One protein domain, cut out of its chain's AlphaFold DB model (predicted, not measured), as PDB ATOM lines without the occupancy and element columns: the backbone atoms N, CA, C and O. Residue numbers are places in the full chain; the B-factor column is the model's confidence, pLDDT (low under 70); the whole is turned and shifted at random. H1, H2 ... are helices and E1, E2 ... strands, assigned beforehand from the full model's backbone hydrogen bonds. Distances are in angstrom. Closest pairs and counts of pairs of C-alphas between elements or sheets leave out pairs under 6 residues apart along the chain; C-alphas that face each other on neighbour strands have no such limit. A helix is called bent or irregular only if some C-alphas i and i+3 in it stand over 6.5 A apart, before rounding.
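AT A GLANCE: This is residues 17 to 208 of the 216 residues of the protein "Protein tyrosine phosphatase" of Candidatus Woesearchaeota archaeon (UniProt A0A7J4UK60). Read this as two halves set along the longest axis: in one, H3 and H6 pack on the two-strand hairpin E1 and E2, H5 packs on H6, and H1 and H2 lie at the far end; in the other, the three-strand sheet E3, E6, E7 has H8 over it and H7 grazing it. H6 and E1 are nearest the middle, H4 and E3 lead the chain from the first half into the second, and the small hairpin of E4 and E5 lies out to one side. The printed part has 192 residues with eight named helices and seven named strands, in the order H1, H2, H3, E1, E2, H4, E3, H5, H6, E4, E5, H7, E6, E7, H8, a mixed class of helices and strands. The sheet order is E3, E6, E7, antiparallel throughout, and the whole is compact and rounded, with a radius of gyration of the C-alphas of 17.3 A and spans of 44 by 39 by 38 A.

IN THESE COORDINATES: Find C-alpha 21 at (13.704, 43.758, -19.304), where H1 begins and runs to residue 28. H2 follows at residues 39 to 46 and H3 at 48 to 60, 18.7 A long. Next come E1, residues 64 to 70, E2, residues 73 to 78, and short H4, residues 79 to 82. E3 takes residues 88 to 93 over 16.7 A, and H5 residues 97 to 108 over 16.6 A. Look for H6 at residues 129 to 137, E4 at 151 to 153 and E5 at 156 to 158. H7, residues 161 to 171, is 15.7 A long. E6 starts at C-alpha 179, (19.594, 34.530, 2.535), runs 22.8 A to residue 187 and bends by 58 degrees at residue 182. E7 holds residues 194 to 197; H8 runs from 199 to 207, ending at (5.581, 32.520, 15.037).

HOW THE PARTS SIT: Start at H1, which touches H2, the C-alphas of Asp 25 and Val 39 being closest at 5.5 A. H2 and H3 form a helical hairpin at a steep tilt of 43 degrees, closest at the C-alphas of Glu 44 and Tyr 51, 5.3 A. H3 comes nearest E1 at the C-alphas of Tyr 57 and Gly 64, 5.6 A. In the hairpin of E1 and E2, look at N 75 and O 68, 2.9 A. H4 touches no helix. H5 touches H6 with residues 102 to 107 alone, closest at the C-alphas of Ala 103 and Ala 136, 4.7 A. H6 comes to E1 at the C-alphas of Ala 69 and Cys 129, 4.5 A. E4 and E5 are a hairpin, with N 151 and O 158 at 2.9 A. H7 touches H8 at a steep tilt of 53 degrees, opposite ways, closest at the C-alphas of Asp 169 and Arg 203, 5.0 A, and it only grazes the sheet of E3, E6 and E7. E6 is the inner strand: N 90 and O 183 are 2.9 A apart beside E3, and N 186 and O 195 are 3.0 A apart beside E7, its hairpin partner. H8 lies over E6 at a height over the sheet of 9.5 A and only just stands up from it, rising 41 degrees. H8 is irregular, only just: C-alphas 203 and 206 are 6.9 A apart. Each O i to N i+4 pair is within hydrogen-bond range in H1, H2, H3, H5 and H7; H6 has 4 of 5, H8 has 2 of 5 with 5 of 6 O i to N i+3 pairs, and H4 is too short for one. The helix packing is mostly crossed, with 0 of 5 touching pairs at a shallow tilt.

THE WHOLE: The C-alphas of Gly 36 and Gly 190, the two farthest apart, are 51.7 A from each other. The printed part has no cut. The long links are H5 to H6, residues 109 to 128, and H6 to E4, residues 138 to 150. The mean pLDDT of the printed part is 88.7; look for values under 70 at residues 61 to 62, 115 to 127, 153, 156 and 189 to 191.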
ATOM      1  N   TYR A  17      10.867  38.344  -7.249       96.69
ATOM      2  CA  TYR A  17      11.265  39.569  -7.931       96.69
ATOM      3  C   TYR A  17      12.213  39.267  -9.091       96.69
ATOM      4  O   TYR A  17      13.220  38.576  -8.918       96.69
ATOM      5  N   THR A  18      11.886  39.805 -10.259       95.62
ATOM      6  CA  THR A  18      12.600  39.602 -11.523       95.62
ATOM      7  C   THR A  18      13.285  40.887 -11.996       95.62
ATOM      8  O   THR A  18      14.410  40.823 -12.484       95.62
ATOM      9  N   GLY A  19      12.645  42.046 -11.798       93.56
ATOM     10  CA  GLY A  19      12.969  43.286 -12.518       93.56
ATOM     11  C   GLY A  19      12.211  43.384 -13.852       93.56
ATOM     12  O   GLY A  19      11.458  42.475 -14.196       93.56
ATOM     13  N   ASN A  20      12.369  44.488 -14.583       94.06
ATOM     14  CA  ASN A  20      11.912  44.619 -15.979       94.06
ATOM     15  C   ASN A  20      13.000  44.159 -16.980       94.06
ATOM     16  O   ASN A  20      14.054  43.676 -16.555       94.06
ATOM     17  N   LEU A  21      12.757  44.262 -18.296       95.00
ATOM     18  CA  LEU A  21      13.704  43.758 -19.304       95.00
ATOM     19  C   LEU A  21      15.036  44.507 -19.234       95.00
ATOM     20  O   LEU A  21      16.085  43.870 -19.156       95.00
ATOM     21  N   ASP A  22      14.986  45.837 -19.156       94.00
ATOM     22  CA  ASP A  22      16.177  46.688 -19.051       94.00
ATOM     23  C   ASP A  22      16.995  46.412 -17.775       94.00
ATOM     24  O   ASP A  22      18.225  46.322 -17.813       94.00
ATOM     25  N   GLU A  23      16.327  46.260 -16.629       95.50
ATOM     26  CA  GLU A  23      16.949  45.942 -15.340       95.50
ATOM     27  C   GLU A  23      17.616  44.568 -15.382       95.50
ATOM     28  O   GLU A  23      18.746  44.423 -14.908       95.50
ATOM     29  N   MET A  24      16.942  43.570 -15.963       97.00
ATOM     30  CA  MET A  24      17.498  42.229 -16.125       97.00
ATOM     31  C   MET A  24      18.697  42.240 -17.075       97.00
ATOM     32  O   MET A  24      19.740  41.686 -16.729       97.00
ATOM     33  N   ASP A  25      18.612  42.909 -18.220       97.56
ATOM     34  CA  ASP A  25      19.719  42.995 -19.175       97.56
ATOM     35  C   ASP A  25      20.919  43.752 -18.606       97.56
ATOM     36  O   ASP A  25      22.063  43.328 -18.784       97.56
ATOM     37  N   HIS A  26      20.678  44.838 -17.869       97.50
ATOM     38  CA  HIS A  26      21.733  45.581 -17.193       97.50
ATOM     39  C   HIS A  26      22.378  44.757 -16.075       97.50
ATOM     40  O   HIS A  26      23.606  44.667 -15.988       97.50
ATOM     41  N   TYR A  27      21.557  44.150 -15.211       97.69
ATOM     42  CA  TYR A  27      22.052  43.399 -14.067       97.69
ATOM     43  C   TYR A  27      22.765  42.132 -14.511       97.69
ATOM     44  O   TYR A  27      23.866  41.900 -14.018       97.69
ATOM     45  N   PHE A  28      22.190  41.337 -15.425       98.06
ATOM     46  CA  PHE A  28      22.721  40.051 -15.887       98.06
ATOM     47  C   PHE A  28      23.764  40.183 -16.998       98.06
ATOM     48  O   PHE A  28      24.816  39.542 -16.915       98.06
ATOM     49  N   GLY A  29      23.557  41.077 -17.961       98.19
ATOM     50  CA  GLY A  29      24.344  41.118 -19.188       98.19
ATOM     51  C   GLY A  29      24.198  39.830 -20.003       98.19
ATOM     52  O   GLY A  29      23.341  38.989 -19.734       98.19
ATOM     53  N   LYS A  30      25.060  39.661 -21.010       97.81
ATOM     54  CA  LYS A  30      25.117  38.415 -21.785       97.81
ATOM     55  C   LYS A  30      25.661  37.290 -20.912       97.81
ATOM     56  O   LYS A  30      26.711  37.462 -20.293       97.81
ATOM     57  N   SER A  31      24.974  36.150 -20.883       96.88
ATOM     58  CA  SER A  31      25.349  35.019 -20.027       96.88
ATOM     59  C   SER A  31      25.343  33.693 -20.783       96.88
ATOM     60  O   SER A  31      24.433  33.403 -21.559       96.88
ATOM     61  N   GLU A  32      26.326  32.839 -20.497       96.75
ATOM     62  CA  GLU A  32      26.387  31.457 -20.995       96.75
ATOM     63  C   GLU A  32      25.193  30.612 -20.517       96.75
ATOM     64  O   GLU A  32      24.745  29.715 -21.232       96.75
ATOM     65  N   VAL A  33      24.590  30.948 -19.365       95.56
ATOM     66  CA  VAL A  33      23.339  30.328 -18.872       95.56
ATOM     67  C   VAL A  33      22.206  30.441 -19.905       95.56
ATOM     68  O   VAL A  33      21.327  29.568 -19.994       95.56
ATOM     69  N   LEU A  34      22.246  31.515 -20.697       97.25
ATOM     70  CA  LEU A  34      21.303  31.844 -21.761       97.25
ATOM     71  C   LEU A  34      21.904  31.635 -23.161       97.25
ATOM     72  O   LEU A  34      21.357  32.135 -24.135       97.25
ATOM     73  N   GLY A  35      23.028  30.921 -23.293       96.75
ATOM     74  CA  GLY A  35      23.684  30.705 -24.588       96.75
ATOM     75  C   GLY A  35      24.299  31.972 -25.194       96.75
ATOM     76  O   GLY A  35      24.299  32.130 -26.412       96.75
ATOM     77  N   GLY A  36      24.778  32.894 -24.354       97.50
ATOM     78  CA  GLY A  36      25.415  34.147 -24.773       97.50
ATOM     79  C   GLY A  36      24.438  35.285 -25.091       97.50
ATOM     80  O   GLY A  36      24.868  36.331 -25.581       97.50
ATOM     81  N   MET A  37      23.146  35.095 -24.814       98.44
ATOM     82  CA  MET A  37      22.093  36.101 -24.993       98.44
ATOM     83  C   MET A  37      21.926  36.988 -23.753       98.44
ATOM     84  O   MET A  37      22.285  36.601 -22.633       98.44
ATOM     85  N   LEU A  38      21.371  38.178 -23.972       98.50
ATOM     86  CA  LEU A  38      20.701  38.978 -22.948       98.50
ATOM     87  C   LEU A  38      19.414  38.279 -22.474       98.50
ATOM     88  O   LEU A  38      18.940  37.321 -23.095       98.50
ATOM     89  N   VAL A  39      18.837  38.746 -21.364       98.19
ATOM     90  CA  VAL A  39      17.602  38.156 -20.825       98.19
ATOM     91  C   VAL A  39      16.430  38.470 -21.749       98.19
ATOM     92  O   VAL A  39      15.647  37.569 -22.048       98.19
ATOM     93  N   SER A  40      16.344  39.703 -22.253       97.38
ATOM     94  CA  SER A  40      15.332  40.116 -23.235       97.38
ATOM     95  C   SER A  40      15.366  39.256 -24.503       97.38
ATOM     96  O   SER A  40      14.353  38.656 -24.857       97.38
ATOM     97  N   GLU A  41      16.545  39.095 -25.115       98.44
ATOM     98  CA  GLU A  41      16.783  38.256 -26.302       98.44
ATOM     99  C   GLU A  41      16.375  36.789 -26.053       98.44
ATOM    100  O   GLU A  41      15.718  36.147 -26.885       98.44
ATOM    101  N   TYR A  42      16.736  36.248 -24.881       98.44
ATOM    102  CA  TYR A  42      16.360  34.891 -24.486       98.44
ATOM    103  C   TYR A  42      14.843  34.736 -24.346       98.44
ATOM    104  O   TYR A  42      14.288  33.748 -24.840       98.44
ATOM    105  N   LEU A  43      14.176  35.686 -23.684       97.75
ATOM    106  CA  LEU A  43      12.729  35.669 -23.481       97.75
ATOM    107  C   LEU A  43      11.973  35.817 -24.801       97.75
ATOM    108  O   LEU A  43      11.050  35.042 -25.036       97.75
ATOM    109  N   GLU A  44      12.378  36.735 -25.678       97.50
ATOM    110  CA  GLU A  44      11.761  36.912 -26.998       97.50
ATOM    111  C   GLU A  44      11.795  35.604 -27.805       97.50
ATOM    112  O   GLU A  44      10.802  35.205 -28.415       97.50
ATOM    113  N   THR A  45      12.916  34.881 -27.734       97.06
ATOM    114  CA  THR A  45      13.117  33.632 -28.481       97.06
ATOM    115  C   THR A  45      12.399  32.431 -27.855       97.06
ATOM    116  O   THR A  45      11.811  31.618 -28.568       97.06
ATOM    117  N   ASN A  46      12.478  32.271 -26.529       96.62
ATOM    118  CA  ASN A  46      12.091  31.027 -25.846       96.62
ATOM    119  C   ASN A  46      10.761  31.133 -25.087       96.62
ATOM    120  O   ASN A  46      10.116  30.117 -24.835       96.62
ATOM    121  N   HIS A  47      10.345  32.349 -24.732       96.25
ATOM    122  CA  HIS A  47       9.140  32.635 -23.953       96.25
ATOM    123  C   HIS A  47       8.400  33.868 -24.518       96.25
ATOM    124  O   HIS A  47       8.162  34.828 -23.779       96.25
ATOM    125  N   PRO A  48       7.999  33.869 -25.807       94.88
ATOM    126  CA  PRO A  48       7.510  35.070 -26.494       94.88
ATOM    127  C   PRO A  48       6.291  35.712 -25.817       94.88
ATOM    128  O   PRO A  48       6.198  36.933 -25.752       94.88
ATOM    129  N   MET A  49       5.393  34.912 -25.229       92.88
ATOM    130  CA  MET A  49       4.247  35.435 -24.469       92.88
ATOM    131  C   MET A  49       4.659  36.172 -23.186       92.88
ATOM    132  O   MET A  49       4.015  37.141 -22.792       92.88
ATOM    133  N   LEU A  50       5.714  35.708 -22.510       95.06
ATOM    134  CA  LEU A  50       6.239  36.376 -21.320       95.06
ATOM    135  C   LEU A  50       6.979  37.660 -21.712       95.06
ATOM    136  O   LEU A  50       6.799  38.684 -21.058       95.06
ATOM    137  N   TYR A  51       7.758  37.624 -22.796       95.81
ATOM    138  CA  TYR A  51       8.411  38.810 -23.355       95.81
ATOM    139  C   TYR A  51       7.399  39.904 -23.729       95.81
ATOM    140  O   TYR A  51       7.564  41.058 -23.334       95.81
ATOM    141  N   GLU A  52       6.318  39.536 -24.424       93.19
ATOM    142  CA  GLU A  52       5.227  40.460 -24.756       93.19
ATOM    143  C   GLU A  52       4.619  41.067 -23.486       93.19
ATOM    144  O   GLU A  52       4.441  42.281 -23.407       93.19
ATOM    145  N   LYS A  53       4.389  40.253 -22.446       92.38
ATOM    146  CA  LYS A  53       3.840  40.742 -21.176       92.38
ATOM    147  C   LYS A  53       4.770  41.729 -20.467       92.38
ATOM    148  O   LYS A  53       4.285  42.743 -19.969       92.38
ATOM    149  N   TYR A  54       6.079  41.469 -20.426       93.94
ATOM    150  CA  TYR A  54       7.053  42.437 -19.909       93.94
ATOM    151  C   TYR A  54       7.036  43.742 -20.717       93.94
ATOM    152  O   TYR A  54       6.971  44.822 -20.130       93.94
ATOM    153  N   SER A  55       7.020  43.633 -22.048       91.38
ATOM    154  CA  SER A  55       7.012  44.784 -22.960       91.38
ATOM    155  C   SER A  55       5.767  45.658 -22.773       91.38
ATOM    156  O   SER A  55       5.861  46.882 -22.775       91.38
ATOM    157  N   MET A  56       4.596  45.045 -22.561       87.62
ATOM    158  CA  MET A  56       3.356  45.775 -22.274       87.62
ATOM    159  C   MET A  56       3.483  46.630 -21.011       87.62
ATOM    160  O   MET A  56       3.157  47.815 -21.050       87.62
ATOM    161  N   TYR A  57       4.002  46.064 -19.916       84.56
ATOM    162  CA  TYR A  57       4.162  46.813 -18.671       84.56
ATOM    163  C   TYR A  57       5.061  48.041 -18.860       84.56
ATOM    164  O   TYR A  57       4.669  49.140 -18.470       84.56
ATOM    165  N   GLU A  58       6.197  47.900 -19.549       79.19
ATOM    166  CA  GLU A  58       7.098  49.031 -19.820       79.19
ATOM    167  C   GLU A  58       6.396  50.196 -20.535       79.19
ATOM    168  O   GLU A  58       6.654  51.360 -20.219       79.19
ATOM    169  N   THR A  59       5.448  49.907 -21.434       72.25
ATOM    170  CA  THR A  59       4.657  50.950 -22.107       72.25
ATOM    171  C   THR A  59       3.615  51.617 -21.208       72.25
ATOM    172  O   THR A  59       3.303  52.793 -21.402       72.25
ATOM    173  N   GLU A  60       3.098  50.903 -20.209       72.56
ATOM    174  CA  GLU A  60       2.077  51.395 -19.275       72.56
ATOM    175  C   GLU A  60       2.686  52.155 -18.080       72.56
ATOM    176  O   GLU A  60       1.956  52.641 -17.217       72.56
ATOM    177  N   ASN A  61       4.022  52.290 -18.024       67.25
ATOM    178  CA  ASN A  61       4.775  52.800 -16.867       67.25
ATOM    179  C   ASN A  61       4.448  52.050 -15.559       67.25
ATOM    180  O   ASN A  61       4.718  52.513 -14.448       67.25
ATOM    181  N   GLU A  62       3.879  50.862 -15.707       67.69
ATOM    182  CA  GLU A  62       3.827  49.838 -14.694       67.69
ATOM    183  C   GLU A  62       5.024  48.928 -14.916       67.69
ATOM    184  O   GLU A  62       5.604  48.846 -15.989       67.69
ATOM    185  N   SER A  63       5.472  48.243 -13.885       73.56
ATOM    186  CA  SER A  63       6.653  47.415 -14.032       73.56
ATOM    187  C   SER A  63       6.303  46.009 -13.637       73.56
ATOM    188  O   SER A  63       6.255  45.724 -12.442       73.56
ATOM    189  N   GLY A  64       6.055  45.148 -14.619       79.75
ATOM    190  CA  GLY A  64       6.023  43.712 -14.404       79.75
ATOM    191  C   GLY A  64       7.370  43.304 -13.830       79.75
ATOM    192  O   GLY A  64       8.336  43.191 -14.569       79.75
ATOM    193  N   ARG A  65       7.456  43.217 -12.505       92.75
ATOM    194  CA  ARG A  65       8.704  43.010 -11.749       92.75
ATOM    195  C   ARG A  65       8.606  41.807 -10.829       92.75
ATOM    196  O   ARG A  65       9.589  41.472 -10.174       92.75
ATOM    197  N   ILE A  66       7.425  41.205 -10.744       95.00
ATOM    198  CA  ILE A  66       7.131  40.067  -9.891       95.00
ATOM    199  C   ILE A  66       6.533  38.957 -10.744       95.00
ATOM    200  O   ILE A  66       5.490  39.160 -11.361       95.00
ATOM    201  N   ILE A  67       7.153  37.778 -10.721       96.00
ATOM    202  CA  ILE A  67       6.512  36.534 -11.150       96.00
ATOM    203  C   ILE A  67       5.981  35.800  -9.916       96.00
ATOM    204  O   ILE A  67       6.702  35.559  -8.942       96.00
ATOM    205  N   GLU A  68       4.697  35.465  -9.939       94.00
ATOM    206  CA  GLU A  68       4.015  34.853  -8.803       94.00
ATOM    207  C   GLU A  68       2.906  33.909  -9.249       94.00
ATOM    208  O   GLU A  68       2.286  34.108 -10.292       94.00
ATOM    209  N   ALA A  69       2.634  32.890  -8.434       90.88
ATOM    210  CA  ALA A  69       1.451  32.059  -8.603       90.88
ATOM    211  C   ALA A  69       0.307  32.638  -7.759       90.88
ATOM    212  O   ALA A  69       0.372  32.651  -6.528       90.88
ATOM    213  N   VAL A  70      -0.741  33.111  -8.424       86.69
ATOM    214  CA  VAL A  70      -1.995  33.591  -7.818       86.69
ATOM    215  C   VAL A  70      -3.166  32.870  -8.469       86.69
ATOM    216  O   VAL A  70      -2.952  32.124  -9.406       86.69
ATOM    217  N   SER A  71      -4.405  33.124  -8.045       75.81
ATOM    218  CA  SER A  71      -5.620  32.494  -8.590       75.81
ATOM    219  C   SER A  71      -5.672  32.379 -10.126       75.81
ATOM    220  O   SER A  71      -6.164  31.401 -10.669       75.81
ATOM    221  N   GLU A  72      -5.140  33.345 -10.865       80.38
ATOM    222  CA  GLU A  72      -5.153  33.334 -12.336       80.38
ATOM    223  C   GLU A  72      -4.121  32.375 -12.964       80.38
ATOM    224  O   GLU A  72      -4.154  32.120 -14.165       80.38
ATOM    225  N   GLY A  73      -3.230  31.811 -12.152       86.75
ATOM    226  CA  GLY A  73      -2.059  31.044 -12.555       86.75
ATOM    227  C   GLY A  73      -0.766  31.790 -12.260       86.75
ATOM    228  O   GLY A  73      -0.734  32.777 -11.517       86.75
ATOM    229  N   ILE A  74       0.320  31.299 -12.847       91.62
ATOM    230  CA  ILE A  74       1.630  31.938 -12.751       91.62
ATOM    231  C   ILE A  74       1.683  33.104 -13.725       91.62
ATOM    232  O   ILE A  74       1.707  32.914 -14.942       91.62
ATOM    233  N   SER A  75       1.711  34.304 -13.160       92.00
ATOM    234  CA  SER A  75       1.533  35.559 -13.882       92.00
ATOM    235  C   SER A  75       2.591  36.583 -13.487       92.00
ATOM    236  O   SER A  75       3.260  36.455 -12.459       92.00
ATOM    237  N   LEU A  76       2.747  37.596 -14.339       94.19
ATOM    238  CA  LEU A  76       3.629  38.733 -14.108       94.19
ATOM    239  C   LEU A  76       2.799  39.917 -13.606       94.19
ATOM    240  O   LEU A  76       1.853  40.324 -14.287       94.19
ATOM    241  N   HIS A  77       3.188  40.499 -12.474       91.75
ATOM    242  CA  HIS A  77       2.519  41.653 -11.875       91.75
ATOM    243  C   HIS A  77       3.485  42.765 -11.473       91.75
ATOM    244  O   HIS A  77       4.712  42.598 -11.429       91.75
ATOM    245  N   SER A  78       2.902  43.929 -11.186       90.94
ATOM    246  CA  SER A  78       3.620  45.068 -10.636       90.94
ATOM    247  C   SER A  78       3.899  44.911  -9.144       90.94
ATOM    248  O   SER A  78       3.175  44.226  -8.427       90.94
ATOM    249  N   LEU A  79       4.932  45.605  -8.655       88.88
ATOM    250  CA  LEU A  79       5.193  45.696  -7.214       88.88
ATOM    251  C   LEU A  79       3.973  46.236  -6.462       88.88
ATOM    252  O   LEU A  79       3.661  45.732  -5.395       88.88
ATOM    253  N   ALA A  80       3.282  47.234  -7.019       88.69
ATOM    254  CA  ALA A  80       2.101  47.823  -6.394       88.69
ATOM    255  C   ALA A  80       0.956  46.813  -6.256       88.69
ATOM    256  O   ALA A  80       0.275  46.817  -5.240       88.69
ATOM    257  N   TYR A  81       0.775  45.936  -7.247       89.88
ATOM    258  CA  TYR A  81      -0.210  44.864  -7.174       89.88
ATOM    259  C   TYR A  81       0.167  43.837  -6.100       89.88
ATOM    260  O   TYR A  81      -0.620  43.580  -5.195       89.88
ATOM    261  N   THR A  82       1.378  43.274  -6.160       89.94
ATOM    262  CA  THR A  82       1.801  42.208  -5.233       89.94
ATOM    263  C   THR A  82       1.936  42.695  -3.785       89.94
ATOM    264  O   THR A  82       1.670  41.931  -2.859       89.94
ATOM    265  N   LEU A  83       2.371  43.942  -3.576       89.44
ATOM    266  CA  LEU A  83       2.613  44.527  -2.251       89.44
ATOM    267  C   LEU A  83       1.398  45.280  -1.685       89.44
ATOM    268  O   LEU A  83       1.547  46.001  -0.700       89.44
ATOM    269  N   ASP A  84       0.212  45.126  -2.280       89.38
ATOM    270  CA  ASP A  84      -1.052  45.588  -1.692       89.38
ATOM    271  C   ASP A  84      -1.445  44.678  -0.510       89.38
ATOM    272  O   ASP A  84      -2.348  43.839  -0.585       89.38
ATOM    273  N   SER A  85      -0.669  44.776   0.573       87.75
ATOM    274  CA  SER A  85      -0.750  43.930   1.763       87.75
ATOM    275  C   SER A  85      -0.419  44.706   3.041       87.75
ATOM    276  O   SER A  85       0.292  45.708   3.022       87.75
ATOM    277  N   ASP A  86      -0.901  44.208   4.186       88.75
ATOM    278  CA  ASP A  86      -0.626  44.817   5.498       88.75
ATOM    279  C   ASP A  86       0.859  44.730   5.889       88.75
ATOM    280  O   ASP A  86       1.350  45.526   6.682       88.75
ATOM    281  N   TYR A  87       1.579  43.747   5.358       91.62
ATOM    282  CA  TYR A  87       2.994  43.517   5.624       91.62
ATOM    283  C   TYR A  87       3.668  42.874   4.411       91.62
ATOM    284  O   TYR A  87       3.035  42.147   3.638       91.62
ATOM    285  N   ALA A  88       4.967  43.124   4.253       94.69
ATOM    286  CA  ALA A  88       5.783  42.554   3.187       94.69
ATOM    287  C   ALA A  88       7.248  42.457   3.614       94.69
ATOM    288  O   ALA A  88       7.787  43.380   4.215       94.69
ATOM    289  N   ALA A  89       7.918  41.362   3.265       96.75
ATOM    290  CA  ALA A  89       9.347  41.197   3.502       96.75
ATOM    291  C   ALA A  89      10.070  40.833   2.210       96.75
ATOM    292  O   ALA A  89       9.525  40.140   1.349       96.75
ATOM    293  N   VAL A  90      11.320  41.279   2.100       97.38
ATOM    294  CA  VAL A  90      12.227  40.907   1.017       97.38
ATOM    295  C   VAL A  90      13.474  40.288   1.630       97.38
ATOM    296  O   VAL A  90      14.164  40.900   2.447       97.38
ATOM    297  N   ILE A  91      13.772  39.072   1.187       97.75
ATOM    298  CA  ILE A  91      15.022  38.365   1.450       97.75
ATOM    299  C   ILE A  91      15.684  38.049   0.112       97.75
ATOM    300  O   ILE A  91      14.996  37.778  -0.876       97.75
ATOM    301  N   ARG A  92      17.014  38.104   0.052       97.69
ATOM    302  CA  ARG A  92      17.770  37.837  -1.180       97.69
ATOM    303  C   ARG A  92      18.669  36.623  -0.982       97.69
ATOM    304  O   ARG A  92      19.388  36.580   0.008       97.69
ATOM    305  N   PRO A  93      18.668  35.638  -1.895       97.56
ATOM    306  CA  PRO A  93      19.502  34.460  -1.719       97.56
ATOM    307  C   PRO A  93      20.992  34.795  -1.886       97.56
ATOM    308  O   PRO A  93      21.368  35.590  -2.764       97.56
ATOM    309  N   HIS A  94      21.839  34.131  -1.097       96.75
ATOM    310  CA  HIS A  94      23.306  34.122  -1.195       96.75
ATOM    311  C   HIS A  94      23.790  33.279  -2.383       96.75
ATOM    312  O   HIS A  94      24.652  32.416  -2.265       96.75
ATOM    313  N   LEU A  95      23.211  33.543  -3.549       97.12
ATOM    314  CA  LEU A  95      23.549  32.894  -4.803       97.12
ATOM    315  C   LEU A  95      24.380  33.822  -5.674       97.12
ATOM    316  O   LEU A  95      24.203  35.054  -5.663       97.12
ATOM    317  N   THR A  96      25.256  33.213  -6.468       96.94
ATOM    318  CA  THR A  96      25.974  33.940  -7.510       96.94
ATOM    319  C   THR A  96      24.995  34.512  -8.534       96.94
ATOM    320  O   THR A  96      23.818  34.150  -8.616       96.94
ATOM    321  N   LYS A  97      25.487  35.455  -9.332       96.31
ATOM    322  CA  LYS A  97      24.702  36.093 -10.383       96.31
ATOM    323  C   LYS A  97      24.162  35.076 -11.402       96.31
ATOM    324  O   LYS A  97      22.985  35.151 -11.743       96.31
ATOM    325  N   ASP A  98      24.973  34.104 -11.811       96.38
ATOM    326  CA  ASP A  98      24.550  33.051 -12.745       96.38
ATOM    327  C   ASP A  98      23.535  32.095 -12.117       96.38
ATOM    328  O   ASP A  98      22.564  31.713 -12.760       96.38
ATOM    329  N   GLU A  99      23.687  31.762 -10.837       97.62
ATOM    330  CA  GLU A  99      22.717  30.930 -10.122       97.62
ATOM    331  C   GLU A  99      21.357  31.630  -9.976       97.62
ATOM    332  O   GLU A  99      20.318  31.022 -10.230       97.62
ATOM    333  N   LYS A 100      21.339  32.934  -9.672       97.81
ATOM    334  CA  LYS A 100      20.098  33.729  -9.695       97.81
ATOM    335  C   LYS A 100      19.452  33.721 -11.084       97.81
ATOM    336  O   LYS A 100      18.231  33.619 -11.187       97.81
ATOM    337  N   LEU A 101      20.257  33.775 -12.147       97.56
ATOM    338  CA  LEU A 101      19.758  33.705 -13.519       97.56
ATOM    339  C   LEU A 101      19.200  32.319 -13.873       97.56
ATOM    340  O   LEU A 101      18.166  32.232 -14.532       97.56
ATOM    341  N   ILE A 102      19.831  31.239 -13.401       97.50
ATOM    342  CA  ILE A 102      19.303  29.871 -13.522       97.50
ATOM    343  C   ILE A 102      17.930  29.775 -12.843       97.50
ATOM    344  O   ILE A 102      17.002  29.226 -13.441       97.50
ATOM    345  N   ALA A 103      17.778  30.342 -11.642       97.69
ATOM    346  CA  ALA A 103      16.505  30.355 -10.920       97.69
ATOM    347  C   ALA A 103      15.405  31.094 -11.696       97.69
ATOM    348  O   ALA A 103      14.302  30.572 -11.865       97.69
ATOM    349  N   LEU A 104      15.716  32.284 -12.220       97.56
ATOM    350  CA  LEU A 104      14.787  33.066 -13.040       97.56
ATOM    351  C   LEU A 104      14.392  32.324 -14.315       97.56
ATOM    352  O   LEU A 104      13.207  32.192 -14.611       97.56
ATOM    353  N   LYS A 105      15.372  31.758 -15.028       97.00
ATOM    354  CA  LYS A 105      15.134  30.945 -16.224       97.00
ATOM    355  C   LYS A 105      14.192  29.777 -15.931       97.00
ATOM    356  O   LYS A 105      13.269  29.544 -16.705       97.00
ATOM    357  N   LYS A 106      14.385  29.070 -14.809       96.56
ATOM    358  CA  LYS A 106      13.465  28.013 -14.354       96.56
ATOM    359  C   LYS A 106      12.063  28.573 -14.101       96.56
ATOM    360  O   LYS A 106      11.103  28.032 -14.640       96.56
ATOM    361  N   ALA A 107      11.942  29.669 -13.349       96.81
ATOM    362  CA  ALA A 107      10.655  30.303 -13.059       96.81
ATOM    363  C   ALA A 107       9.880  30.689 -14.335       96.81
ATOM    364  O   ALA A 107       8.674  30.460 -14.414       96.81
ATOM    365  N   PHE A 108      10.567  31.195 -15.363       96.56
ATOM    366  CA  PHE A 108       9.953  31.579 -16.641       96.56
ATOM    367  C   PHE A 108       9.316  30.405 -17.394       96.56
ATOM    368  O   PHE A 108       8.325  30.604 -18.095       96.56
ATOM    369  N   THR A 109       9.813  29.175 -17.211       95.31
ATOM    370  CA  THR A 109       9.193  27.977 -17.810       95.31
ATOM    371  C   THR A 109       7.798  27.676 -17.266       95.31
ATOM    372  O   THR A 109       7.030  26.984 -17.929       95.31
ATOM    373  N   TYR A 110       7.458  28.216 -16.093       93.56
ATOM    374  CA  TYR A 110       6.157  28.023 -15.462       93.56
ATOM    375  C   TYR A 110       5.156  29.140 -15.760       93.56
ATOM    376  O   TYR A 110       4.006  29.044 -15.341       93.56
ATOM    377  N   TYR A 111       5.552  30.197 -16.475       93.56
ATOM    378  CA  TYR A 111       4.631  31.273 -16.833       93.56
ATOM    379  C   TYR A 111       3.415  30.741 -17.610       93.56
ATOM    380  O   TYR A 111       3.559  29.968 -18.558       93.56
ATOM    381  N   GLY A 112       2.213  31.162 -17.207       86.56
ATOM    382  CA  GLY A 112       0.945  30.726 -17.800       86.56
ATOM    383  C   GLY A 112       0.430  29.364 -17.313       86.56
ATOM    384  O   GLY A 112      -0.661  28.960 -17.717       86.56
ATOM    385  N   VAL A 113       1.159  28.657 -16.441       83.75
ATOM    386  CA  VAL A 113       0.639  27.444 -15.787       83.75
ATOM    387  C   VAL A 113      -0.514  27.836 -14.841       83.75
ATOM    388  O   VAL A 113      -0.343  28.759 -14.040       83.75
ATOM    389  N   PRO A 114      -1.688  27.171 -14.910       75.38
ATOM    390  CA  PRO A 114      -2.834  27.479 -14.052       75.38
ATOM    391  C   PRO A 114      -2.569  27.295 -12.549       75.38
ATOM    392  O   PRO A 114      -1.716  26.508 -12.137       75.38
ATOM    393  N   TYR A 115      -3.354  27.988 -11.718       60.09
ATOM    394  CA  TYR A 115      -3.253  27.899 -10.257       60.09
ATOM    395  C   TYR A 115      -3.960  26.674  -9.678       60.09
ATOM    396  O   TYR A 115      -5.005  26.255 -10.188       60.09
ATOM    397  N   ASP A 116      -3.451  26.153  -8.555       61.22
ATOM    398  CA  ASP A 116      -4.128  25.089  -7.807       61.22
ATOM    399  C   ASP A 116      -5.141  25.619  -6.792       61.22
ATOM    400  O   ASP A 116      -4.832  25.832  -5.623       61.22
ATOM    401  N   PHE A 117      -6.382  25.819  -7.238       54.88
ATOM    402  CA  PHE A 117      -7.485  26.211  -6.355       54.88
ATOM    403  C   PHE A 117      -7.996  25.097  -5.440       54.88
ATOM    404  O   PHE A 117      -8.604  25.395  -4.412       54.88
ATOM    405  N   ASP A 118      -7.785  23.835  -5.814       50.91
ATOM    406  CA  ASP A 118      -8.342  22.698  -5.080       50.91
ATOM    407  C   ASP A 118      -7.390  22.227  -3.970       50.91
ATOM    408  O   ASP A 118      -7.734  21.324  -3.205       50.91
ATOM    409  N   PHE A 119      -6.184  22.816  -3.890       53.19
ATOM    410  CA  PHE A 119      -5.037  22.259  -3.159       53.19
ATOM    411  C   PHE A 119      -4.855  20.763  -3.474       53.19
ATOM    412  O   PHE A 119      -4.348  19.976  -2.662       53.19
ATOM    413  N   ASP A 120      -5.298  20.354  -4.665       49.69
ATOM    414  CA  ASP A 120      -5.208  18.997  -5.154       49.69
ATOM    415  C   ASP A 120      -3.899  18.830  -5.923       49.69
ATOM    416  O   ASP A 120      -3.856  18.505  -7.109       49.69
ATOM    417  N   PHE A 121      -2.805  18.970  -5.179       50.25
ATOM    418  CA  PHE A 121      -1.447  18.538  -5.511       50.25
ATOM    419  C   PHE A 121      -1.302  17.044  -5.973       50.25
ATOM    420  O   PHE A 121      -0.214  16.482  -5.872       50.25
ATOM    421  N   VAL A 122      -2.367  16.336  -6.397       44.00
ATOM    422  CA  VAL A 122      -2.302  15.076  -7.183       44.00
ATOM    423  C   VAL A 122      -2.277  15.384  -8.683       44.00
ATOM    424  O   VAL A 122      -1.748  14.582  -9.450       44.00
ATOM    425  N   THR A 123      -2.807  16.529  -9.126       41.88
ATOM    426  CA  THR A 123      -2.683  16.944 -10.530       41.88
ATOM    427  C   THR A 123      -1.399  17.735 -10.762       41.88
ATOM    428  O   THR A 123      -1.299  18.879 -10.338       41.88
ATOM    429  N   ASP A 124      -0.468  17.153 -11.524       46.19
ATOM    430  CA  ASP A 124       0.828  17.722 -11.966       46.19
ATOM    431  C   ASP A 124       0.737  19.066 -12.738       46.19
ATOM    432  O   ASP A 124       1.752  19.624 -13.149       46.19
ATOM    433  N   ASN A 125      -0.472  19.594 -12.963       47.44
ATOM    434  CA  ASN A 125      -0.739  20.734 -13.847       47.44
ATOM    435  C   ASN A 125      -1.131  22.028 -13.112       47.44
ATOM    436  O   ASN A 125      -1.563  22.976 -13.770       47.44
ATOM    437  N   LYS A 126      -1.035  22.076 -11.778       59.12
ATOM    438  CA  LYS A 126      -1.409  23.253 -10.989       59.12
ATOM    439  C   LYS A 126      -0.346  23.535  -9.920       59.12
ATOM    440  O   LYS A 126       0.062  22.615  -9.223       59.12
ATOM    441  N   MET A 127       0.114  24.786  -9.813       69.00
ATOM    442  CA  MET A 127       1.253  25.168  -8.960       69.00
ATOM    443  C   MET A 127       0.877  26.277  -7.972       69.00
ATOM    444  O   MET A 127       0.223  27.251  -8.350       69.00
ATOM    445  N   VAL A 128       1.318  26.154  -6.715       81.50
ATOM    446  CA  VAL A 128       1.117  27.185  -5.675       81.50
ATOM    447  C   VAL A 128       2.308  28.141  -5.551       81.50
ATOM    448  O   VAL A 128       3.411  27.868  -6.024       81.50
ATOM    449  N   CYS A 129       2.105  29.280  -4.879       85.12
ATOM    450  CA  CYS A 129       3.096  30.364  -4.817       85.12
ATOM    451  C   CYS A 129       4.473  29.943  -4.272       85.12
ATOM    452  O   CYS A 129       5.499  30.318  -4.832       85.12
ATOM    453  N   SER A 130       4.516  29.123  -3.222       89.25
ATOM    454  CA  SER A 130       5.767  28.631  -2.640       89.25
ATOM    455  C   SER A 130       6.386  27.479  -3.428       89.25
ATOM    456  O   SER A 130       7.598  27.291  -3.372       89.25
ATOM    457  N   GLU A 131       5.587  26.739  -4.197       89.19
ATOM    458  CA  GLU A 131       6.074  25.681  -5.082       89.19
ATOM    459  C   GLU A 131       6.837  26.260  -6.277       89.19
ATOM    460  O   GLU A 131       7.891  25.731  -6.630       89.19
ATOM    461  N   LEU A 132       6.372  27.386  -6.836       92.62
ATOM    462  CA  LEU A 132       7.107  28.130  -7.865       92.62
ATOM    463  C   LEU A 132       8.519  28.485  -7.391       92.62
ATOM    464  O   LEU A 132       9.496  28.215  -8.089       92.62
ATOM    465  N   LEU A 133       8.638  29.049  -6.185       95.25
ATOM    466  CA  LEU A 133       9.934  29.404  -5.604       95.25
ATOM    467  C   LEU A 133      10.773  28.160  -5.292       95.25
ATOM    468  O   LEU A 133      11.960  28.148  -5.612       95.25
ATOM    469  N   TYR A 134      10.169  27.113  -4.718       93.94
ATOM    470  CA  TYR A 134      10.855  25.848  -4.448       93.94
ATOM    471  C   TYR A 134      11.465  25.266  -5.729       93.94
ATOM    472  O   TYR A 134      12.667  25.031  -5.771       93.94
ATOM    473  N   LYS A 135      10.682  25.125  -6.806       93.31
ATOM    474  CA  LYS A 135      11.155  24.572  -8.088       93.31
ATOM    475  C   LYS A 135      12.180  25.473  -8.778       93.31
ATOM    476  O   LYS A 135      13.150  24.974  -9.350       93.31
ATOM    477  N   ALA A 136      12.000  26.795  -8.717       95.81
ATOM    478  CA  ALA A 136      12.960  27.748  -9.274       95.81
ATOM    479  C   ALA A 136      14.325  27.652  -8.574       95.81
ATOM    480  O   ALA A 136      15.368  27.668  -9.231       95.81
ATOM    481  N   TYR A 137      14.328  27.505  -7.249       97.12
ATOM    482  CA  TYR A 137      15.554  27.439  -6.461       97.12
ATOM    483  C   TYR A 137      16.046  26.026  -6.139       97.12
ATOM    484  O   TYR A 137      17.104  25.903  -5.533       97.12
ATOM    485  N   GLU A 138      15.363  24.972  -6.591       94.62
ATOM    486  CA  GLU A 138      15.725  23.586  -6.274       94.62
ATOM    487  C   GLU A 138      17.176  23.267  -6.696       94.62
ATOM    488  O   GLU A 138      17.508  23.420  -7.887       94.62
ATOM    489  N   PRO A 139      18.039  22.836  -5.747       94.06
ATOM    490  CA  PRO A 139      19.421  22.457  -6.019       94.06
ATOM    491  C   PRO A 139      19.518  21.345  -7.067       94.06
ATOM    492  O   PRO A 139      18.735  20.397  -7.071       94.06
ATOM    493  N   GLN A 140      20.512  21.433  -7.947       89.31
ATOM    494  CA  GLN A 140      20.802  20.408  -8.958       89.31
ATOM    495  C   GLN A 140      22.301  20.399  -9.279       89.31
ATOM    496  O   GLN A 140      23.057  21.249  -8.810       89.31
ATOM    497  N   GLU A 141      22.762  19.443 -10.084       85.25
ATOM    498  CA  GLU A 141      24.170  19.393 -10.484       85.25
ATOM    499  C   GLU A 141      24.607  20.722 -11.134       85.25
ATOM    500  O   GLU A 141      23.984  21.202 -12.081       85.25
ATOM    501  N   GLY A 142      25.652  21.348 -10.582       82.38
ATOM    502  CA  GLY A 142      26.157  22.647 -11.044       82.38
ATOM    503  C   GLY A 142      25.347  23.879 -10.605       82.38
ATOM    504  O   GLY A 142      25.635  24.974 -11.078       82.38
ATOM    505  N   TYR A 143      24.363  23.731  -9.714       90.75
ATOM    506  CA  TYR A 143      23.542  24.823  -9.181       90.75
ATOM    507  C   TYR A 143      23.244  24.584  -7.698       90.75
ATOM    508  O   TYR A 143      22.493  23.667  -7.359       90.75
ATOM    509  N   SER A 144      23.828  25.401  -6.812       94.56
ATOM    510  CA  SER A 144      23.686  25.191  -5.363       94.56
ATOM    511  C   SER A 144      22.257  25.420  -4.870       94.56
ATOM    512  O   SER A 144      21.797  24.685  -4.001       94.56
ATOM    513  N   GLY A 145      21.539  26.370  -5.479       95.25
ATOM    514  CA  GLY A 145      20.131  26.629  -5.205       95.25
ATOM    515  C   GLY A 145      19.842  27.042  -3.759       95.25
ATOM    516  O   GLY A 145      20.695  27.567  -3.049       95.25
ATOM    517  N   VAL A 146      18.603  26.821  -3.332       96.25
ATOM    518  CA  VAL A 146      18.169  26.997  -1.946       96.25
ATOM    519  C   VAL A 146      17.473  25.726  -1.491       96.25
ATOM    520  O   VAL A 146      16.569  25.220  -2.153       96.25
ATOM    521  N   SER A 147      17.869  25.236  -0.325       92.88
ATOM    522  CA  SER A 147      17.253  24.091   0.332       92.88
ATOM    523  C   SER A 147      16.265  24.557   1.396       92.88
ATOM    524  O   SER A 147      16.643  25.240   2.347       92.88
ATOM    525  N   TRP A 148      15.004  24.153   1.267       91.00
ATOM    526  CA  TRP A 148      14.000  24.318   2.316       91.00
ATOM    527  C   TRP A 148      13.532  22.961   2.817       91.00
ATOM    528  O   TRP A 148      13.331  22.034   2.031       91.00
ATOM    529  N   ASP A 149      13.288  22.874   4.121       85.56
ATOM    530  CA  ASP A 149      12.694  21.685   4.713       85.56
ATOM    531  C   ASP A 149      11.253  21.512   4.234       85.56
ATOM    532  O   ASP A 149      10.387  22.372   4.439       85.56
ATOM    533  N   LEU A 150      10.987  20.360   3.627       85.75
ATOM    534  CA  LEU A 150       9.642  19.953   3.261       85.75
ATOM    535  C   LEU A 150       8.871  19.514   4.505       85.75
ATOM    536  O   LEU A 150       9.340  18.711   5.313       85.75
ATOM    537  N   THR A 151       7.641  19.996   4.631       80.25
ATOM    538  CA  THR A 151       6.731  19.614   5.713       80.25
ATOM    539  C   THR A 151       5.601  18.748   5.177       80.25
ATOM    540  O   THR A 151       5.074  18.996   4.097       80.25
ATOM    541  N   MET A 152       5.218  17.713   5.925       79.00
ATOM    542  CA  MET A 152       4.090  16.857   5.559       79.00
ATOM    543  C   MET A 152       2.774  17.536   5.960       79.00
ATOM    544  O   MET A 152       2.475  17.646   7.148       79.00
ATOM    545  N   THR A 153       1.972  17.949   4.981       69.44
ATOM    546  CA  THR A 153       0.638  18.533   5.182       69.44
ATOM    547  C   THR A 153      -0.370  17.788   4.318       69.44
ATOM    548  O   THR A 153      -0.145  17.601   3.127       69.44
ATOM    549  N   ALA A 154      -1.472  17.325   4.919       70.88
ATOM    550  CA  ALA A 154      -2.532  16.586   4.221       70.88
ATOM    551  C   ALA A 154      -2.019  15.420   3.334       70.88
ATOM    552  O   ALA A 154      -2.571  15.142   2.276       70.88
ATOM    553  N   GLY A 155      -0.954  14.732   3.768       70.25
ATOM    554  CA  GLY A 155      -0.377  13.589   3.052       70.25
ATOM    555  C   GLY A 155       0.602  13.940   1.927       70.25
ATOM    556  O   GLY A 155       0.980  13.044   1.174       70.25
ATOM    557  N   ARG A 156       1.029  15.204   1.805       68.12
ATOM    558  CA  ARG A 156       2.011  15.644   0.805       68.12
ATOM    559  C   ARG A 156       3.108  16.515   1.410       68.12
ATOM    560  O   ARG A 156       2.898  17.198   2.409       68.12
ATOM    561  N   PHE A 157       4.282  16.475   0.791       80.31
ATOM    562  CA  PHE A 157       5.417  17.311   1.160       80.31
ATOM    563  C   PHE A 157       5.271  18.697   0.532       80.31
ATOM    564  O   PHE A 157       5.182  18.812  -0.685       80.31
ATOM    565  N   VAL A 158       5.242  19.739   1.363       82.56
ATOM    566  CA  VAL A 158       5.084  21.132   0.934       82.56
ATOM    567  C   VAL A 158       6.092  22.039   1.632       82.56
ATOM    568  O   VAL A 158       6.429  21.835   2.803       82.56
ATOM    569  N   VAL A 159       6.527  23.082   0.927       88.06
ATOM    570  CA  VAL A 159       7.144  24.266   1.534       88.06
ATOM    571  C   VAL A 159       6.081  25.353   1.582       88.06
ATOM    572  O   VAL A 159       5.444  25.635   0.570       88.06
ATOM    573  N   THR A 160       5.870  25.969   2.742       89.06
ATOM    574  CA  THR A 160       4.987  27.140   2.875       89.06
ATOM    575  C   THR A 160       5.811  28.429   2.950       89.06
ATOM    576  O   THR A 160       6.957  28.373   3.409       89.06
ATOM    577  N   PRO A 161       5.254  29.606   2.601       91.88
ATOM    578  CA  PRO A 161       5.949  30.878   2.822       91.88
ATOM    579  C   PRO A 161       6.378  31.062   4.287       91.88
ATOM    580  O   PRO A 161       7.482  31.518   4.573       91.88
ATOM    581  N   ASN A 162       5.558  30.596   5.235       92.12
ATOM    582  CA  ASN A 162       5.896  30.630   6.657       92.12
ATOM    583  C   ASN A 162       7.090  29.720   7.008       92.12
ATOM    584  O   ASN A 162       7.890  30.066   7.875       92.12
ATOM    585  N   ASN A 163       7.248  28.572   6.331       90.88
ATOM    586  CA  ASN A 163       8.439  27.730   6.487       90.88
ATOM    587  C   ASN A 163       9.695  28.391   5.920       90.88
ATOM    588  O   ASN A 163      10.756  28.235   6.517       90.88
ATOM    589  N   MET A 164       9.584  29.146   4.824       94.75
ATOM    590  CA  MET A 164      10.720  29.889   4.267       94.75
ATOM    591  C   MET A 164      11.248  30.918   5.275       94.75
ATOM    592  O   MET A 164      12.451  30.969   5.523       94.75
ATOM    593  N   VAL A 165      10.356  31.665   5.938       96.06
ATOM    594  CA  VAL A 165      10.746  32.632   6.983       96.06
ATOM    595  C   VAL A 165      11.259  31.942   8.250       96.06
ATOM    596  O   VAL A 165      12.225  32.400   8.857       96.06
ATOM    597  N   LYS A 166      10.685  30.795   8.628       95.38
ATOM    598  CA  LYS A 166      11.227  29.975   9.720       95.38
ATOM    599  C   LYS A 166      12.659  29.510   9.428       95.38
ATOM    600  O   LYS A 166      13.511  29.605  10.303       95.38
ATOM    601  N   ASN A 167      12.927  29.021   8.216       95.06
ATOM    602  CA  ASN A 167      14.265  28.587   7.807       95.06
ATOM    603  C   ASN A 167      15.261  29.761   7.804       95.06
ATOM    604  O   ASN A 167      16.381  29.606   8.292       95.06
ATOM    605  N   PHE A 168      14.826  30.939   7.339       97.31
ATOM    606  CA  PHE A 168      15.601  32.176   7.446       97.31
ATOM    607  C   PHE A 168      16.010  32.460   8.898       97.31
ATOM    608  O   PHE A 168      17.194  32.621   9.169       97.31
ATOM    609  N   ASP A 169      15.059  32.465   9.840       97.56
ATOM    610  CA  ASP A 169      15.346  32.724  11.258       97.56
ATOM    611  C   ASP A 169      16.302  31.681  11.862       97.56
ATOM    612  O   ASP A 169      17.284  32.037  12.510       97.56
ATOM    613  N   GLN A 170      16.057  30.394  11.605       96.19
ATOM    614  CA  GLN A 170      16.854  29.299  12.170       96.19
ATOM    615  C   GLN A 170      18.312  29.290  11.695       96.19
ATOM    616  O   GLN A 170      19.179  28.797  12.417       96.19
ATOM    617  N   THR A 171      18.583  29.832  10.507       96.50
ATOM    618  CA  THR A 171      19.929  29.897   9.916       96.50
ATOM    619  C   THR A 171      20.543  31.298   9.986       96.50
ATOM    620  O   THR A 171      21.677  31.504   9.549       96.50
ATOM    621  N   PHE A 172      19.832  32.283  10.545       96.62
ATOM    622  CA  PHE A 172      20.280  33.670  10.561       96.62
ATOM    623  C   PHE A 172      21.591  33.838  11.340       96.62
ATOM    624  O   PHE A 172      21.705  33.447  12.503       96.62
ATOM    625  N   GLY A 173      22.590  34.448  10.698       94.25
ATOM    626  CA  GLY A 173      23.906  34.687  11.294       94.25
ATOM    627  C   GLY A 173      24.794  33.443  11.431       94.25
ATOM    628  O   GLY A 173      25.863  33.538  12.035       94.25
ATOM    629  N   THR A 174      24.390  32.291  10.885       96.38
ATOM    630  CA  THR A 174      25.216  31.073  10.844       96.38
ATOM    631  C   THR A 174      25.834  30.871   9.457       96.38
ATOM    632  O   THR A 174      25.444  31.509   8.479       96.38
ATOM    633  N   ASN A 175      26.783  29.936   9.344       94.69
ATOM    634  CA  ASN A 175      27.357  29.538   8.051       94.69
ATOM    635  C   ASN A 175      26.351  28.807   7.139       94.69
ATOM    636  O   ASN A 175      26.662  28.557   5.979       94.69
ATOM    637  N   GLU A 176      25.174  28.449   7.656       94.50
ATOM    638  CA  GLU A 176      24.086  27.808   6.906       94.50
ATOM    639  C   GLU A 176      23.097  28.839   6.337       94.50
ATOM    640  O   GLU A 176      22.127  28.467   5.680       94.50
ATOM    641  N   SER A 177      23.319  30.137   6.580       95.69
ATOM    642  CA  SER A 177      22.462  31.209   6.077       95.69
ATOM    643  C   SER A 177      22.451  31.246   4.545       95.69
ATOM    644  O   SER A 177      23.453  31.561   3.897       95.69
ATOM    645  N   GLN A 178      21.284  30.973   3.963       96.75
ATOM    646  CA  GLN A 178      21.072  30.982   2.509       96.75
ATOM    647  C   GLN A 178      20.584  32.337   1.981       96.75
ATOM    648  O   GLN A 178      20.475  32.518   0.769       96.75
ATOM    649  N   PHE A 179      20.271  33.283   2.869       97.81
ATOM    650  CA  PHE A 179      19.594  34.530   2.535       97.81
ATOM    651  C   PHE A 179      20.129  35.709   3.343       97.81
ATOM    652  O   PHE A 179      20.320  35.600   4.553       97.81
ATOM    653  N   GLU A 180      20.231  36.864   2.694       97.00
ATOM    654  CA  GLU A 180      20.357  38.154   3.365       97.00
ATOM    655  C   GLU A 180      18.981  38.800   3.556       97.00
ATOM    656  O   GLU A 180      18.073  38.671   2.724       97.00
ATOM    657  N   PHE A 181      18.844  39.527   4.661       98.12
ATOM    658  CA  PHE A 181      17.722  40.424   4.894       98.12
ATOM    659  C   PHE A 181      17.862  41.671   4.020       98.12
ATOM    660  O   PHE A 181      18.932  42.279   3.988       98.12
ATOM    661  N   VAL A 182      16.788  42.069   3.335       97.56
ATOM    662  CA  VAL A 182      16.763  43.316   2.555       97.56
ATOM    663  C   VAL A 182      15.865  44.347   3.223       97.56
ATOM    664  O   VAL A 182      16.312  45.462   3.481       97.56
ATOM    665  N   LEU A 183      14.604  43.995   3.482       96.50
ATOM    666  CA  LEU A 183      13.657  44.864   4.182       96.50
ATOM    667  C   LEU A 183      12.492  44.063   4.758       96.50
ATOM    668  O   LEU A 183      12.125  43.012   4.228       96.50
ATOM    669  N   PHE A 184      11.856  44.630   5.778       96.94
ATOM    670  CA  PHE A 184      10.553  44.206   6.268       96.94
ATOM    671  C   PHE A 184       9.689  45.441   6.517       96.94
ATOM    672  O   PHE A 184      10.082  46.348   7.241       96.94
ATOM    673  N   LEU A 185       8.534  45.485   5.862       94.38
ATOM    674  CA  LEU A 185       7.454  46.421   6.122       94.38
ATOM    675  C   LEU A 185       6.428  45.713   7.001       94.38
ATOM    676  O   LEU A 185       5.816  44.737   6.560       94.38
ATOM    677  N   ASP A 186       6.254  46.209   8.220       92.25
ATOM    678  CA  ASP A 186       5.290  45.673   9.179       92.25
ATOM    679  C   ASP A 186       4.134  46.659   9.363       92.25
ATOM    680  O   ASP A 186       4.339  47.851   9.626       92.25
ATOM    681  N   GLY A 187       2.909  46.170   9.190       85.94
ATOM    682  CA  GLY A 187       1.689  46.942   9.391       85.94
ATOM    683  C   GLY A 187       1.252  46.905  10.847       85.94
ATOM    684  O   GLY A 187       1.189  45.841  11.463       85.94
ATOM    685  N   LEU A 188       0.896  48.064  11.403       70.69
ATOM    686  CA  LEU A 188       0.299  48.134  12.737       70.69
ATOM    687  C   LEU A 188      -1.219  47.995  12.626       70.69
ATOM    688  O   LEU A 188      -1.898  48.890  12.116       70.69
ATOM    689  N   GLY A 189      -1.763  46.889  13.135       64.50
ATOM    690  CA  GLY A 189      -3.207  46.655  13.181       64.50
ATOM    691  C   GLY A 189      -3.957  47.845  13.793       64.50
ATOM    692  O   GLY A 189      -3.638  48.312  14.881       64.50
ATOM    693  N   GLY A 190      -4.952  48.371  13.073       62.72
ATOM    694  CA  GLY A 190      -5.765  49.507  13.528       62.72
ATOM    695  C   GLY A 190      -5.187  50.898  13.237       62.72
ATOM    696  O   GLY A 190      -5.889  51.891  13.440       62.72
ATOM    697  N   MET A 191      -3.968  51.000  12.697       62.09
ATOM    698  CA  MET A 191      -3.418  52.246  12.163       62.09
ATOM    699  C   MET A 191      -3.161  52.081  10.662       62.09
ATOM    700  O   MET A 191      -2.548  51.114  10.240       62.09
ATOM    701  N   ASN A 192      -3.602  53.032   9.831       78.12
ATOM    702  CA  ASN A 192      -3.326  53.025   8.385       78.12
ATOM    703  C   ASN A 192      -1.857  53.415   8.096       78.12
ATOM    704  O   ASN A 192      -1.589  54.449   7.476       78.12
ATOM    705  N   LYS A 193      -0.907  52.677   8.684       82.06
ATOM    706  CA  LYS A 193       0.536  52.927   8.658       82.06
ATOM    707  C   LYS A 193       1.306  51.605   8.705       82.06
ATOM    708  O   LYS A 193       1.004  50.741   9.524       82.06
ATOM    709  N   ALA A 194       2.359  51.530   7.900       86.25
ATOM    710  CA  ALA A 194       3.406  50.518   7.987       86.25
ATOM    711  C   ALA A 194       4.754  51.194   8.271       86.25
ATOM    712  O   ALA A 194       4.933  52.383   7.980       86.25
ATOM    713  N   TYR A 195       5.695  50.449   8.842       89.94
ATOM    714  CA  TYR A 195       7.049  50.925   9.121       89.94
ATOM    715  C   TYR A 195       8.087  49.912   8.647       89.94
ATOM    716  O   TYR A 195       7.818  48.715   8.582       89.94
ATOM    717  N   PHE A 196       9.276  50.411   8.308       94.25
ATOM    718  CA  PHE A 196      10.433  49.550   8.103       94.25
ATOM    719  C   PHE A 196      10.876  49.024   9.467       94.25
ATOM    720  O   PHE A 196      11.304  49.807  10.315       94.25
ATOM    721  N   ALA A 197      10.690  47.727   9.673       94.31
ATOM    722  CA  ALA A 197      11.052  47.014  10.885       94.31
ATOM    723  C   ALA A 197      12.434  46.366  10.735       94.31
ATOM    724  O   ALA A 197      12.928  46.161   9.618       94.31
ATOM    725  N   GLU A 198      13.054  46.044  11.866       96.69
ATOM    726  CA  GLU A 198      14.394  45.466  11.882       96.69
ATOM    727  C   GLU A 198      14.347  43.958  11.594       96.69
ATOM    728  O   GLU A 198      13.297  43.302  11.617       96.69
ATOM    729  N   VAL A 199      15.515  43.377  11.314       97.69
ATOM    730  CA  VAL A 199      15.614  41.942  11.025       97.69
ATOM    731  C   VAL A 199      15.181  41.088  12.219       97.69
ATOM    732  O   VAL A 199      14.603  40.016  12.031       97.69
ATOM    733  N   GLU A 200      15.397  41.561  13.447       96.94
ATOM    734  CA  GLU A 200      14.930  40.914  14.673       96.94
ATOM    735  C   GLU A 200      13.402  40.782  14.699       96.94
ATOM    736  O   GLU A 200      12.894  39.712  15.036       96.94
ATOM    737  N   ASP A 201      12.670  41.816  14.271       95.56
ATOM    738  CA  ASP A 201      11.207  41.785  14.207       95.56
ATOM    739  C   ASP A 201      10.730  40.786  13.149       95.56
ATOM    740  O   ASP A 201       9.843  39.965  13.410       95.56
ATOM    741  N   PHE A 202      11.361  40.805  11.967       97.00
ATOM    742  CA  PHE A 202      11.059  39.883  10.870       97.00
ATOM    743  C   PHE A 202      11.232  38.420  11.290       97.00
ATOM    744  O   PHE A 202      10.375  37.579  11.002       97.00
ATOM    745  N   ARG A 203      12.305  38.105  12.017       97.25
ATOM    746  CA  ARG A 203      12.623  36.743  12.468       97.25
ATOM    747  C   ARG A 203      11.591  36.147  13.423       97.25
ATOM    748  O   ARG A 203      11.434  34.931  13.466       97.25
ATOM    749  N   GLU A 204      10.828  36.977  14.125       95.62
ATOM    750  CA  GLU A 204       9.752  36.522  15.010       95.62
ATOM    751  C   GLU A 204       8.404  36.351  14.282       95.62
ATOM    752  O   GLU A 204       7.486  35.708  14.802       95.62
ATOM    753  N   THR A 205       8.264  36.863  13.052       94.56
ATOM    754  CA  THR A 205       6.979  36.878  12.324       94.56
ATOM    755  C   THR A 205       6.426  35.491  12.017       94.56
ATOM    756  O   THR A 205       5.215  35.299  12.084       94.56
ATOM    757  N   TRP A 206       7.270  34.491  11.741       92.94
ATOM    758  CA  TRP A 206       6.797  33.137  11.411       92.94
ATOM    759  C   TRP A 206       6.074  32.445  12.580       92.94
ATOM    760  O   TRP A 206       5.366  31.453  12.370       92.94
ATOM    761  N   LYS A 207       6.244  32.969  13.802       93.00
ATOM    762  CA  LYS A 207       5.581  32.520  15.037       93.00
ATOM    763  C   LYS A 207       4.253  33.246  15.283       93.00
ATOM    764  O   LYS A 207       3.474  32.804  16.130       93.00
ATOM    765  N   ARG A 208       3.981  34.350  14.574       89.94
ATOM    766  CA  ARG A 208       2.737  35.116  14.713       89.94
ATOM    767  C   ARG A 208       1.544  34.276  14.246       89.94
ATOM    768  O   ARG A 208       1.631  33.451  13.338       89.94
TER     769      ARG A 208